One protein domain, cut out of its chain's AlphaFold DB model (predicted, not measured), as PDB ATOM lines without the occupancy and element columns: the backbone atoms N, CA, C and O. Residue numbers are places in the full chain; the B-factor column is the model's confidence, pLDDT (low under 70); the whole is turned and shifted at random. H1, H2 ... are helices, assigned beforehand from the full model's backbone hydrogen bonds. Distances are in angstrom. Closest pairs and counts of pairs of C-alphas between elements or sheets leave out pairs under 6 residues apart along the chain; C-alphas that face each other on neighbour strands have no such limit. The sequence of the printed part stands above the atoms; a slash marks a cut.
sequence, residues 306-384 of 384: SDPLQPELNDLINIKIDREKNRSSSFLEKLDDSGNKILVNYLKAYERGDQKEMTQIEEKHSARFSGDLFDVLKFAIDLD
ATOM      1  N   SER A 306      20.099  18.715  -2.045       70.25
ATOM      2  CA  SER A 306      18.886  19.541  -2.062       70.25
ATOM      3  C   SER A 306      17.642  18.771  -2.526       70.25
ATOM      4  O   SER A 306      16.532  19.082  -2.098       70.25
ATOM      5  N   ASP A 307      17.826  17.769  -3.393       72.81
ATOM      6  CA  ASP A 307      16.803  16.787  -3.761       72.81
ATOM      7  C   ASP A 307      17.315  15.370  -3.435       72.81
ATOM      8  O   ASP A 307      18.136  14.828  -4.180       72.81
ATOM      9  N   PRO A 308      16.833  14.740  -2.348       68.81
ATOM     10  CA  PRO A 308      17.268  13.406  -1.931       68.81
ATOM     11  C   PRO A 308      16.964  12.279  -2.931       68.81
ATOM     12  O   PRO A 308      17.431  11.158  -2.731       68.81
ATOM     13  N   LEU A 309      16.149  12.535  -3.961       75.94
ATOM     14  CA  LEU A 309      15.785  11.559  -4.993       75.94
ATOM     15  C   LEU A 309      16.590  11.724  -6.289       75.94
ATOM     16  O   LEU A 309      16.394  10.945  -7.225       75.94
ATOM     17  N   GLN A 310      17.492  12.706  -6.373       81.69
ATOM     18  CA  GLN A 310      18.376  12.874  -7.525       81.69
ATOM     19  C   GLN A 310      19.753  12.288  -7.216       81.69
ATOM     20  O   GLN A 310      20.476  12.852  -6.399       81.69
ATOM     21  N   PRO A 311      20.143  11.172  -7.859       85.12
ATOM     22  CA  PRO A 311      21.473  10.622  -7.660       85.12
ATOM     23  C   PRO A 311      22.529  11.536  -8.285       85.12
ATOM     24  O   PRO A 311      22.353  12.047  -9.399       85.12
ATOM     25  N   GLU A 312      23.665  11.659  -7.610       89.12
ATOM     26  CA  GLU A 312      24.833  12.419  -8.042       89.12
ATOM     27  C   GLU A 312      26.049  11.496  -8.150       89.12
ATOM     28  O   GLU A 312      26.171  10.491  -7.457       89.12
ATOM     29  N   LEU A 313      26.989  11.809  -9.043       89.75
ATOM     30  CA  LEU A 313      28.148  10.932  -9.244       89.75
ATOM     31  C   LEU A 313      29.038  10.867  -7.988       89.75
ATOM     32  O   LEU A 313      29.603   9.819  -7.682       89.75
ATOM     33  N   ASN A 314      29.083  11.956  -7.216       92.62
ATOM     34  CA  ASN A 314      29.771  12.023  -5.928       92.62
ATOM     35  C   ASN A 314      29.177  11.076  -4.867       92.62
ATOM     36  O   ASN A 314      29.849  10.806  -3.873       92.62
ATOM     37  N   ASP A 315      27.989  10.492  -5.079       91.94
ATOM     38  CA  ASP A 315      27.444   9.452  -4.195       91.94
ATOM     39  C   ASP A 315      28.346   8.210  -4.123       91.94
ATOM     40  O   ASP A 315      28.335   7.508  -3.114       91.94
ATOM     41  N   LEU A 316      29.197   7.971  -5.131       93.44
ATOM     42  CA  LEU A 316      30.226   6.925  -5.078       93.44
ATOM     43  C   LEU A 316      31.149   7.071  -3.860       93.44
ATOM     44  O   LEU A 316      31.585   6.069  -3.297       93.44
ATOM     45  N   ILE A 317      31.432   8.306  -3.435       94.19
ATOM     46  CA  ILE A 317      32.284   8.588  -2.275       94.19
ATOM     47  C   ILE A 317      31.591   8.126  -0.994       94.19
ATOM     48  O   ILE A 317      32.203   7.450  -0.170       94.19
ATOM     49  N   ASN A 318      30.301   8.434  -0.849       91.31
ATOM     50  CA  ASN A 318      29.512   8.001   0.303       91.31
ATOM     51  C   ASN A 318      29.422   6.469   0.360       91.31
ATOM     52  O   ASN A 318      29.675   5.881   1.409       91.31
ATOM     53  N   ILE A 319      29.176   5.818  -0.784       92.12
ATOM     54  CA  ILE A 319      29.157   4.348  -0.887       92.12
ATOM     55  C   ILE A 319      30.515   3.755  -0.494       92.12
ATOM     56  O   ILE A 319      30.577   2.748   0.212       92.12
ATOM     57  N   LYS A 320      31.624   4.375  -0.917       92.25
ATOM     58  CA  LYS A 320      32.966   3.938  -0.518       92.25
ATOM     59  C   LYS A 320      33.162   4.022   0.993       92.25
ATOM     60  O   LYS A 320      33.616   3.048   1.588       92.25
ATOM     61  N   ILE A 321      32.805   5.149   1.607       91.06
ATOM     62  CA  ILE A 321      32.920   5.346   3.059       91.06
ATOM     63  C   ILE A 321      32.074   4.312   3.813       91.06
ATOM     64  O   ILE A 321      32.549   3.712   4.779       91.06
ATOM     65  N   ASP A 322      30.844   4.055   3.363       90.19
ATOM     66  CA  ASP A 322      29.978   3.030   3.948       90.19
ATOM     67  C   ASP A 322      30.612   1.637   3.862       90.19
ATOM     68  O   ASP A 322      30.670   0.926   4.871       90.19
ATOM     69  N   ARG A 323      31.171   1.267   2.702       88.81
ATOM     70  CA  ARG A 323      31.887  -0.006   2.513       88.81
ATOM     71  C   ARG A 323      33.099  -0.130   3.436       88.81
ATOM     72  O   ARG A 323      33.252  -1.165   4.080       88.81
ATOM     73  N   GLU A 324      33.921   0.914   3.551       88.75
ATOM     74  CA  GLU A 324      35.067   0.958   4.477       88.75
ATOM     75  C   GLU A 324      34.624   0.773   5.944       88.75
ATOM     76  O   GLU A 324      35.341   0.178   6.749       88.75
ATOM     77  N   LYS A 325      33.409   1.222   6.291       88.81
ATOM     78  CA  LYS A 325      32.811   1.096   7.631       88.81
ATOM     79  C   LYS A 325      31.918  -0.140   7.813       88.81
ATOM     80  O   LYS A 325      31.325  -0.284   8.884       88.81
ATOM     81  N   ASN A 326      31.828  -1.034   6.824       87.25
ATOM     82  CA  ASN A 326      30.911  -2.185   6.802       87.25
ATOM     83  C   ASN A 326      29.434  -1.802   7.046       87.25
ATOM     84  O   ASN A 326      28.707  -2.488   7.769       87.25
ATOM     85  N   ARG A 327      28.992  -0.684   6.462       86.12
ATOM     86  CA  ARG A 327      27.607  -0.197   6.477       86.12
ATOM     87  C   ARG A 327      26.947  -0.455   5.120       86.12
ATOM     88  O   ARG A 327      27.626  -0.514   4.102       86.12
ATOM     89  N   SER A 328      25.625  -0.618   5.122       77.44
ATOM     90  CA  SER A 328      24.825  -0.682   3.890       77.44
ATOM     91  C   SER A 328      24.397   0.724   3.472       77.44
ATOM     92  O   SER A 328      23.923   1.489   4.321       77.44
ATOM     93  N   SER A 329      24.500   1.052   2.183       81.50
ATOM     94  CA  SER A 329      24.126   2.361   1.644       81.50
ATOM     95  C   SER A 329      22.616   2.434   1.389       81.50
ATOM     96  O   SER A 329      22.148   2.555   0.261       81.50
ATOM     97  N   SER A 330      21.826   2.405   2.470       74.69
ATOM     98  CA  SER A 330      20.346   2.370   2.449       74.69
ATOM     99  C   SER A 330      19.664   3.486   1.636       74.69
ATOM    100  O   SER A 330      18.493   3.369   1.278       74.69
ATOM    101  N   PHE A 331      20.373   4.573   1.314       80.94
ATOM    102  CA  PHE A 331      19.860   5.618   0.428       80.94
ATOM    103  C   PHE A 331      19.694   5.136  -1.026       80.94
ATOM    104  O   PHE A 331      18.815   5.639  -1.720       80.94
ATOM    105  N   LEU A 332      20.456   4.128  -1.475       81.12
ATOM    106  CA  LEU A 332      20.370   3.574  -2.832       81.12
ATOM    107  C   LEU A 332      19.015   2.925  -3.133       81.12
ATOM    108  O   LEU A 332      18.582   2.934  -4.283       81.12
ATOM    109  N   GLU A 333      18.330   2.394  -2.116       78.94
ATOM    110  CA  GLU A 333      16.971   1.854  -2.257       78.94
ATOM    111  C   GLU A 333      15.962   2.962  -2.583       78.94
ATOM    112  O   GLU A 333      15.048   2.763  -3.376       78.94
ATOM    113  N   LYS A 334      16.158   4.164  -2.025       80.06
ATOM    114  CA  LYS A 334      15.286   5.325  -2.275       80.06
ATOM    115  C   LYS A 334      15.467   5.896  -3.683       80.06
ATOM    116  O   LYS A 334      14.568   6.551  -4.198       80.06
ATOM    117  N   LEU A 335      16.620   5.651  -4.306       81.06
ATOM    118  CA  LEU A 335      16.955   6.173  -5.631       81.06
ATOM    119  C   LEU A 335      16.327   5.370  -6.783       81.06
ATOM    120  O   LEU A 335      16.384   5.827  -7.925       81.06
ATOM    121  N   ASP A 336      15.697   4.219  -6.521       75.38
ATOM    122  CA  ASP A 336      14.994   3.440  -7.555       75.38
ATOM    123  C   ASP A 336      13.819   4.193  -8.189       75.38
ATOM    124  O   ASP A 336      13.522   4.000  -9.372       75.38
ATOM    125  N   ASP A 337      13.218   5.109  -7.430       73.75
ATOM    126  CA  ASP A 337      12.152   5.996  -7.896       73.75
ATOM    127  C   ASP A 337      12.685   7.232  -8.647       73.75
ATOM    128  O   ASP A 337      11.910   8.054  -9.140       73.75
ATOM    129  N   SER A 338      14.010   7.379  -8.776       78.19
ATOM    130  CA  SER A 338      14.605   8.493  -9.514       78.19
ATOM    131  C   SER A 338      14.381   8.372 -11.027       78.19
ATOM    132  O   SER A 338      14.340   7.288 -11.621       78.19
ATOM    133  N   GLY A 339      14.340   9.519 -11.711       75.75
ATOM    134  CA  GLY A 339      14.315   9.569 -13.178       75.75
ATOM    135  C   GLY A 339      15.623   9.111 -13.843       75.75
ATOM    136  O   GLY A 339      15.685   9.002 -15.067       75.75
ATOM    137  N   ASN A 340      16.680   8.834 -13.068       86.19
ATOM    138  CA  ASN A 340      18.052   8.719 -13.555       86.19
ATOM    139  C   ASN A 340      18.634   7.301 -13.440       86.19
ATOM    140  O   ASN A 340      19.718   7.079 -12.895       86.19
ATOM    141  N   LYS A 341      17.922   6.330 -14.018       89.31
ATOM    142  CA  LYS A 341      18.231   4.891 -13.909       89.31
ATOM    143  C   LYS A 341      19.665   4.508 -14.280       89.31
ATOM    144  O   LYS A 341      20.217   3.590 -13.689       89.31
ATOM    145  N   ILE A 342      20.280   5.201 -15.244       92.62
ATOM    146  CA  ILE A 342      21.661   4.913 -15.673       92.62
ATOM    147  C   ILE A 342      22.638   5.117 -14.509       92.62
ATOM    148  O   ILE A 342      23.475   4.256 -14.259       92.62
ATOM    149  N   LEU A 343      22.519   6.238 -13.792       91.44
ATOM    150  CA  LEU A 343      23.408   6.531 -12.673       91.44
ATOM    151  C   LEU A 343      23.095   5.652 -11.466       91.44
ATOM    152  O   LEU A 343      24.022   5.131 -10.865       91.44
ATOM    153  N   VAL A 344      21.818   5.401 -11.169       91.94
ATOM    154  CA  VAL A 344      21.436   4.464 -10.097       91.94
ATOM    155  C   VAL A 344      22.050   3.087 -10.325       91.94
ATOM    156  O   VAL A 344      22.664   2.530  -9.419       91.94
ATOM    157  N   ASN A 345      21.947   2.553 -11.544       93.12
ATOM    158  CA  ASN A 345      22.546   1.264 -11.884       93.12
ATOM    159  C   ASN A 345      24.068   1.287 -11.719       93.12
ATOM    160  O   ASN A 345      24.632   0.334 -11.191       93.12
ATOM    161  N   TYR A 346      24.720   2.385 -12.108       95.00
ATOM    162  CA  TYR A 346      26.160   2.557 -11.932       95.00
ATOM    163  C   TYR A 346      26.573   2.579 -10.449       95.00
ATOM    164  O   TYR A 346      27.479   1.848 -10.053       95.00
ATOM    165  N   LEU A 347      25.871   3.352  -9.612       93.88
ATOM    166  CA  LEU A 347      26.103   3.417  -8.164       93.88
ATOM    167  C   LEU A 347      25.894   2.048  -7.497       93.88
ATOM    168  O   LEU A 347      26.724   1.604  -6.705       93.88
ATOM    169  N   LYS A 348      24.824   1.336  -7.865       93.00
ATOM    170  CA  LYS A 348      24.531  -0.013  -7.361       93.00
ATOM    171  C   LYS A 348      25.557  -1.055  -7.819       93.00
ATOM    172  O   LYS A 348      25.896  -1.955  -7.054       93.00
ATOM    173  N   ALA A 349      26.057  -0.955  -9.051       94.31
ATOM    174  CA  ALA A 349      27.145  -1.805  -9.532       94.31
ATOM    175  C   ALA A 349      28.424  -1.571  -8.711       94.31
ATOM    176  O   ALA A 349      29.065  -2.534  -8.284       94.31
ATOM    177  N   TYR A 350      28.740  -0.309  -8.404       94.44
ATOM    178  CA  TYR A 350      29.865   0.046  -7.537       94.44
ATOM    179  C   TYR A 350      29.709  -0.485  -6.105       94.44
ATOM    180  O   TYR A 350      30.657  -1.056  -5.559       94.44
ATOM    181  N   GLU A 351      28.519  -0.372  -5.505       92.44
ATOM    182  CA  GLU A 351      28.224  -0.918  -4.172       92.44
ATOM    183  C   GLU A 351      28.490  -2.431  -4.111       92.44
ATOM    184  O   GLU A 351      29.182  -2.910  -3.211       92.44
ATOM    185  N   ARG A 352      28.019  -3.178  -5.120       92.31
ATOM    186  CA  ARG A 352      28.236  -4.632  -5.241       92.31
ATOM    187  C   ARG A 352      29.672  -5.021  -5.610       92.31
ATOM    188  O   ARG A 352      30.013  -6.200  -5.539       92.31
ATOM    189  N   GLY A 353      30.504  -4.065  -6.028       91.38
ATOM    190  CA  GLY A 353      31.837  -4.330  -6.565       91.38
ATOM    191  C   GLY A 353      31.835  -4.983  -7.954       91.38
ATOM    192  O   GLY A 353      32.824  -5.619  -8.322       91.38
ATOM    193  N   ASP A 354      30.757  -4.839  -8.732       95.38
ATOM    194  CA  ASP A 354      30.652  -5.384 -10.089       95.38
ATOM    195  C   ASP A 354      31.336  -4.462 -11.112       95.38
ATOM    196  O   ASP A 354      30.713  -3.672 -11.825       95.38
ATOM    197  N   GLN A 355      32.662  -4.578 -11.194       94.00
ATOM    198  CA  GLN A 355      33.478  -3.787 -12.121       94.00
ATOM    199  C   GLN A 355      33.128  -4.031 -13.595       94.00
ATOM    200  O   GLN A 355      33.310  -3.147 -14.438       94.00
ATOM    201  N   LYS A 356      32.613  -5.221 -13.926       96.25
ATOM    202  CA  LYS A 356      32.230  -5.559 -15.298       96.25
ATOM    203  C   LYS A 356      30.986  -4.779 -15.710       96.25
ATOM    204  O   LYS A 356      30.972  -4.210 -16.798       96.25
ATOM    205  N   GLU A 357      29.973  -4.728 -14.848       96.56
ATOM    206  CA  GLU A 357      28.767  -3.929 -15.081       96.56
ATOM    207  C   GLU A 357      29.096  -2.431 -15.155       96.56
ATOM    208  O   GLU A 357      28.640  -1.755 -16.079       96.56
ATOM    209  N   MET A 358      29.954  -1.923 -14.260       95.56
ATOM    210  CA  MET A 358      30.410  -0.528 -14.312       95.56
ATOM    211  C   MET A 358      31.060  -0.191 -15.656       95.56
ATOM    212  O   MET A 358      30.639   0.759 -16.311       95.56
ATOM    213  N   THR A 359      32.019  -1.005 -16.108       95.38
ATOM    214  CA  THR A 359      32.723  -0.793 -17.386       95.38
ATOM    215  C   THR A 359      31.746  -0.807 -18.567       95.38
ATOM    216  O   THR A 359      31.815   0.048 -19.445       95.38
ATOM    217  N   GLN A 360      30.771  -1.723 -18.573       96.44
ATOM    218  CA  GLN A 360      29.747  -1.780 -19.623       96.44
ATOM    219  C   GLN A 360      28.866  -0.522 -19.663       96.44
ATOM    220  O   GLN A 360      28.497  -0.055 -20.744       96.44
ATOM    221  N   ILE A 361      28.506   0.024 -18.497       95.81
ATOM    222  CA  ILE A 361      27.738   1.271 -18.403       95.81
ATOM    223  C   ILE A 361      28.581   2.454 -18.893       95.81
ATOM    224  O   ILE A 361      28.072   3.267 -19.669       95.81
ATOM    225  N   GLU A 362      29.851   2.529 -18.485       95.44
ATOM    226  CA  GLU A 362      30.803   3.565 -18.906       95.44
ATOM    227  C   GLU A 362      30.976   3.569 -20.434       95.44
ATOM    228  O   GLU A 362      30.798   4.607 -21.067       95.44
ATOM    229  N   GLU A 363      31.212   2.407 -21.053       94.56
ATOM    230  CA  GLU A 363      31.364   2.271 -22.510       94.56
ATOM    231  C   GLU A 363      30.099   2.687 -23.271       94.56
ATOM    232  O   GLU A 363      30.162   3.423 -24.260       94.56
ATOM    233  N   LYS A 364      28.928   2.244 -22.800       95.94
ATOM    234  CA  LYS A 364      27.640   2.543 -23.439       95.94
ATOM    235  C   LYS A 364      27.246   4.017 -23.310       95.94
ATOM    236  O   LYS A 364      26.507   4.532 -24.152       95.94
ATOM    237  N   HIS A 365      27.709   4.687 -22.260       93.88
ATOM    238  CA  HIS A 365      27.339   6.058 -21.913       93.88
ATOM    239  C   HIS A 365      28.572   6.952 -21.721       93.88
ATOM    240  O   HIS A 365      28.603   7.787 -20.817       93.88
ATOM    241  N   SER A 366      29.569   6.815 -22.598       89.00
ATOM    242  CA  SER A 366      30.891   7.449 -22.462       89.00
ATOM    243  C   SER A 366      30.850   8.965 -22.270       89.00
ATOM    244  O   SER A 366      31.588   9.497 -21.447       89.00
ATOM    245  N   ALA A 367      29.931   9.673 -22.933       85.88
ATOM    246  CA  ALA A 367      29.756  11.120 -22.765       85.88
ATOM    247  C   ALA A 367      29.436  11.545 -21.317       85.88
ATOM    248  O   ALA A 367      29.652  12.695 -20.951       85.88
ATOM    249  N   ARG A 368      28.902  10.630 -20.500       87.38
ATOM    250  CA  ARG A 368      28.562  10.867 -19.093       87.38
ATOM    251  C   ARG A 368      29.660  10.432 -18.125       87.38
ATOM    252  O   ARG A 368      29.776  11.010 -17.050       87.38
ATOM    253  N   PHE A 369      30.418   9.406 -18.494       90.94
ATOM    254  CA  PHE A 369      31.447   8.782 -17.664       90.94
ATOM    255  C   PHE A 369      32.828   8.998 -18.291       90.94
ATOM    256  O   PHE A 369      33.553   8.055 -18.599       90.94
ATOM    257  N   SER A 370      33.161  10.257 -18.559       87.62
ATOM    258  CA  SER A 370      34.456  10.669 -19.100       87.62
ATOM    259  C   SER A 370      34.817  12.077 -18.630       87.62
ATOM    260  O   SER A 370      33.993  12.779 -18.040       87.62
ATOM    261  N   GLY A 371      36.057  12.485 -18.899       88.69
ATOM    262  CA  GLY A 371      36.581  13.803 -18.554       88.69
ATOM    263  C   GLY A 371      37.338  13.822 -17.228       88.69
ATOM    264  O   GLY A 371      37.250  12.898 -16.419       88.69
ATOM    265  N   ASP A 372      38.085  14.903 -17.005       90.94
ATOM    266  CA  ASP A 372      39.037  14.992 -15.894       90.94
ATOM    267  C   ASP A 372      38.370  14.855 -14.518       90.94
ATOM    268  O   ASP A 372      38.927  14.208 -13.635       90.94
ATOM    269  N   LEU A 373      37.162  15.403 -14.329       92.00
ATOM    270  CA  LEU A 373      36.441  15.284 -13.057       92.00
ATOM    271  C   LEU A 373      36.068  13.832 -12.740       92.00
ATOM    272  O   LEU A 373      36.214  13.389 -11.601       92.00
ATOM    273  N   PHE A 374      35.617  13.082 -13.749       94.50
ATOM    274  CA  PHE A 374      35.316  11.665 -13.585       94.50
ATOM    275  C   PHE A 374      36.588  10.861 -13.303       94.50
ATOM    276  O   PHE A 374      36.585  10.025 -12.404       94.50
ATOM    277  N   ASP A 375      37.696  11.171 -13.980       94.94
ATOM    278  CA  ASP A 375      38.993  10.541 -13.716       94.94
ATOM    279  C   ASP A 375      39.492  10.815 -12.286       94.94
ATOM    280  O   ASP A 375      40.091   9.941 -11.653       94.94
ATOM    281  N   VAL A 376      39.263  12.022 -11.755       97.25
ATOM    282  CA  VAL A 376      39.572  12.356 -10.353       97.25
ATOM    283  C   VAL A 376      38.674  11.579  -9.396       97.25
ATOM    284  O   VAL A 376      39.161  11.065  -8.392       97.25
ATOM    285  N   LEU A 377      37.386  11.447  -9.702       96.50
ATOM    286  CA  LEU A 377      36.462  10.671  -8.882       96.50
ATOM    287  C   LEU A 377      36.812   9.176  -8.878       96.50
ATOM    288  O   LEU A 377      36.846   8.577  -7.807       96.50
ATOM    289  N   LYS A 378      37.141   8.587 -10.036       95.62
ATOM    290  CA  LYS A 378      37.646   7.205 -10.141       95.62
ATOM    291  C   LYS A 378      38.910   7.026  -9.305       95.62
ATOM    292  O   LYS A 378      38.990   6.106  -8.501       95.62
ATOM    293  N   PHE A 379      39.855   7.961  -9.416       97.00
ATOM    294  CA  PHE A 379      41.035   7.964  -8.558       97.00
ATOM    295  C   PHE A 379      40.664   7.990  -7.071       97.00
ATOM    296  O   PHE A 379      41.186   7.179  -6.316       97.00
ATOM    297  N   ALA A 380      39.753   8.873  -6.657       96.62
ATOM    298  CA  ALA A 380      39.328   8.987  -5.266       96.62
ATOM    299  C   ALA A 380      38.750   7.668  -4.737       96.62
ATOM    300  O   ALA A 380      39.100   7.231  -3.641       96.62
ATOM    301  N   ILE A 381      37.896   7.007  -5.518       94.31
ATOM    302  CA  ILE A 381      37.236   5.781  -5.068       94.31
ATOM    303  C   ILE A 381      38.149   4.545  -5.067       94.31
ATOM    304  O   ILE A 381      37.855   3.569  -4.371       94.31
ATOM    305  N   ASP A 382      39.276   4.616  -5.771       93.38
ATOM    306  CA  ASP A 382      40.309   3.579  -5.809       93.38
ATOM    307  C   ASP A 382      41.429   3.806  -4.768       93.38
ATOM    308  O   ASP A 382      42.324   2.974  -4.645       93.38
ATOM    309  N   LEU A 383      41.400   4.908  -4.002       90.56
ATOM    310  CA  LEU A 383      42.368   5.160  -2.924       90.56
ATOM    311  C   LEU A 383      42.159   4.219  -1.729       90.56
ATOM    312  O   LEU A 383      41.035   4.093  -1.238       90.56
ATOM    313  N   ASP A 384      43.257   3.658  -1.215       74.19
ATOM    314  CA  ASP A 384      43.318   2.942   0.070       74.19
ATOM    315  C   ASP A 384      43.454   3.915   1.259       74.19
ATOM    316  O   ASP A 384      44.483   4.644   1.360       74.19
TER     317      ASP A 384
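Overview. This is residues 306 to 384 of the 384 residues of an uncharacterized protein of Saprospiraceae bacterium (UniProt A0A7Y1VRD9). What does the model look like? Helix H3 is in the middle of a small cluster of five short helices, with H1, H2 and H4 each packing on it at a shallow tilt and H5 packing on H1 beyond it. H1, H3 and H5 run the same way, while the hairpin partners of H3, H2 before it and H4 after it, run opposite to it. How large and of what class is it? The printed part has 79 residues with five named helices, H1 to H5 in that order, and no named strand; its class is all helix. It is compact, with a radius of gyration of the C-alphas of 12.1 A and spans of 32 by 27 by 25 A.

Arrangement. What touches the hub? H3, residues 341 to 352, touches H4, residues 355 to 364, as a helical hairpin at a shallow tilt of 21 degrees, the C-alphas of Tyr 346 and Met 358 being closest at 5.8 A. With residues 344 to 348 alone it touches H2, residues 331 to 337, also as a hairpin, at a shallow tilt of 28 degrees; the closest C-alphas, of Leu 335 and Val 344, are 6.6 A apart. With residues 347 to 351 alone it touches H1, residues 315 to 324, at 15 degrees, a shallow tilt, with the C-alphas of Leu 316 and Leu 347 closest at 6.2 A. Where is the last helix? H5, residues 372 to 381, touches H1 at a shallow tilt of 16 degrees, the closest C-alphas being those of Ile 317 and Ile 381, 6.3 A apart; it is apart from H3 and H4. How do the backbones run? Every O i to N i+4 pair is within hydrogen-bond range in H1, H3, H4 and H5; in H2 1 of 3 is, and 2 of 4 O i to N i+3 pairs.

Along the chain. How long are the helices? H3 measures 16.3 A from first to last C-alpha, H1 and H5 14.3 A each, H4 14.2 A and H2 11.4 A. Where are the anchor points? C-alpha 341 begins H3 at (18.231, 4.891, -13.909), C-alpha 315 begins H1 at (27.444, 9.452, -4.195), and C-alpha 381 ends H5 at (37.236, 5.781, -5.068).

Size, cuts and confidence. How far does it reach? The two C-alphas farthest apart, those of Gly 339 and Asp 384, are 32.6 A apart. Are there cuts or long links? The printed part has no cut and no long link; H2 to H3 and H3 to H4 are tight. Where is confidence low? The mean pLDDT of the printed part is 88.8, and residue 308 alone is under 70.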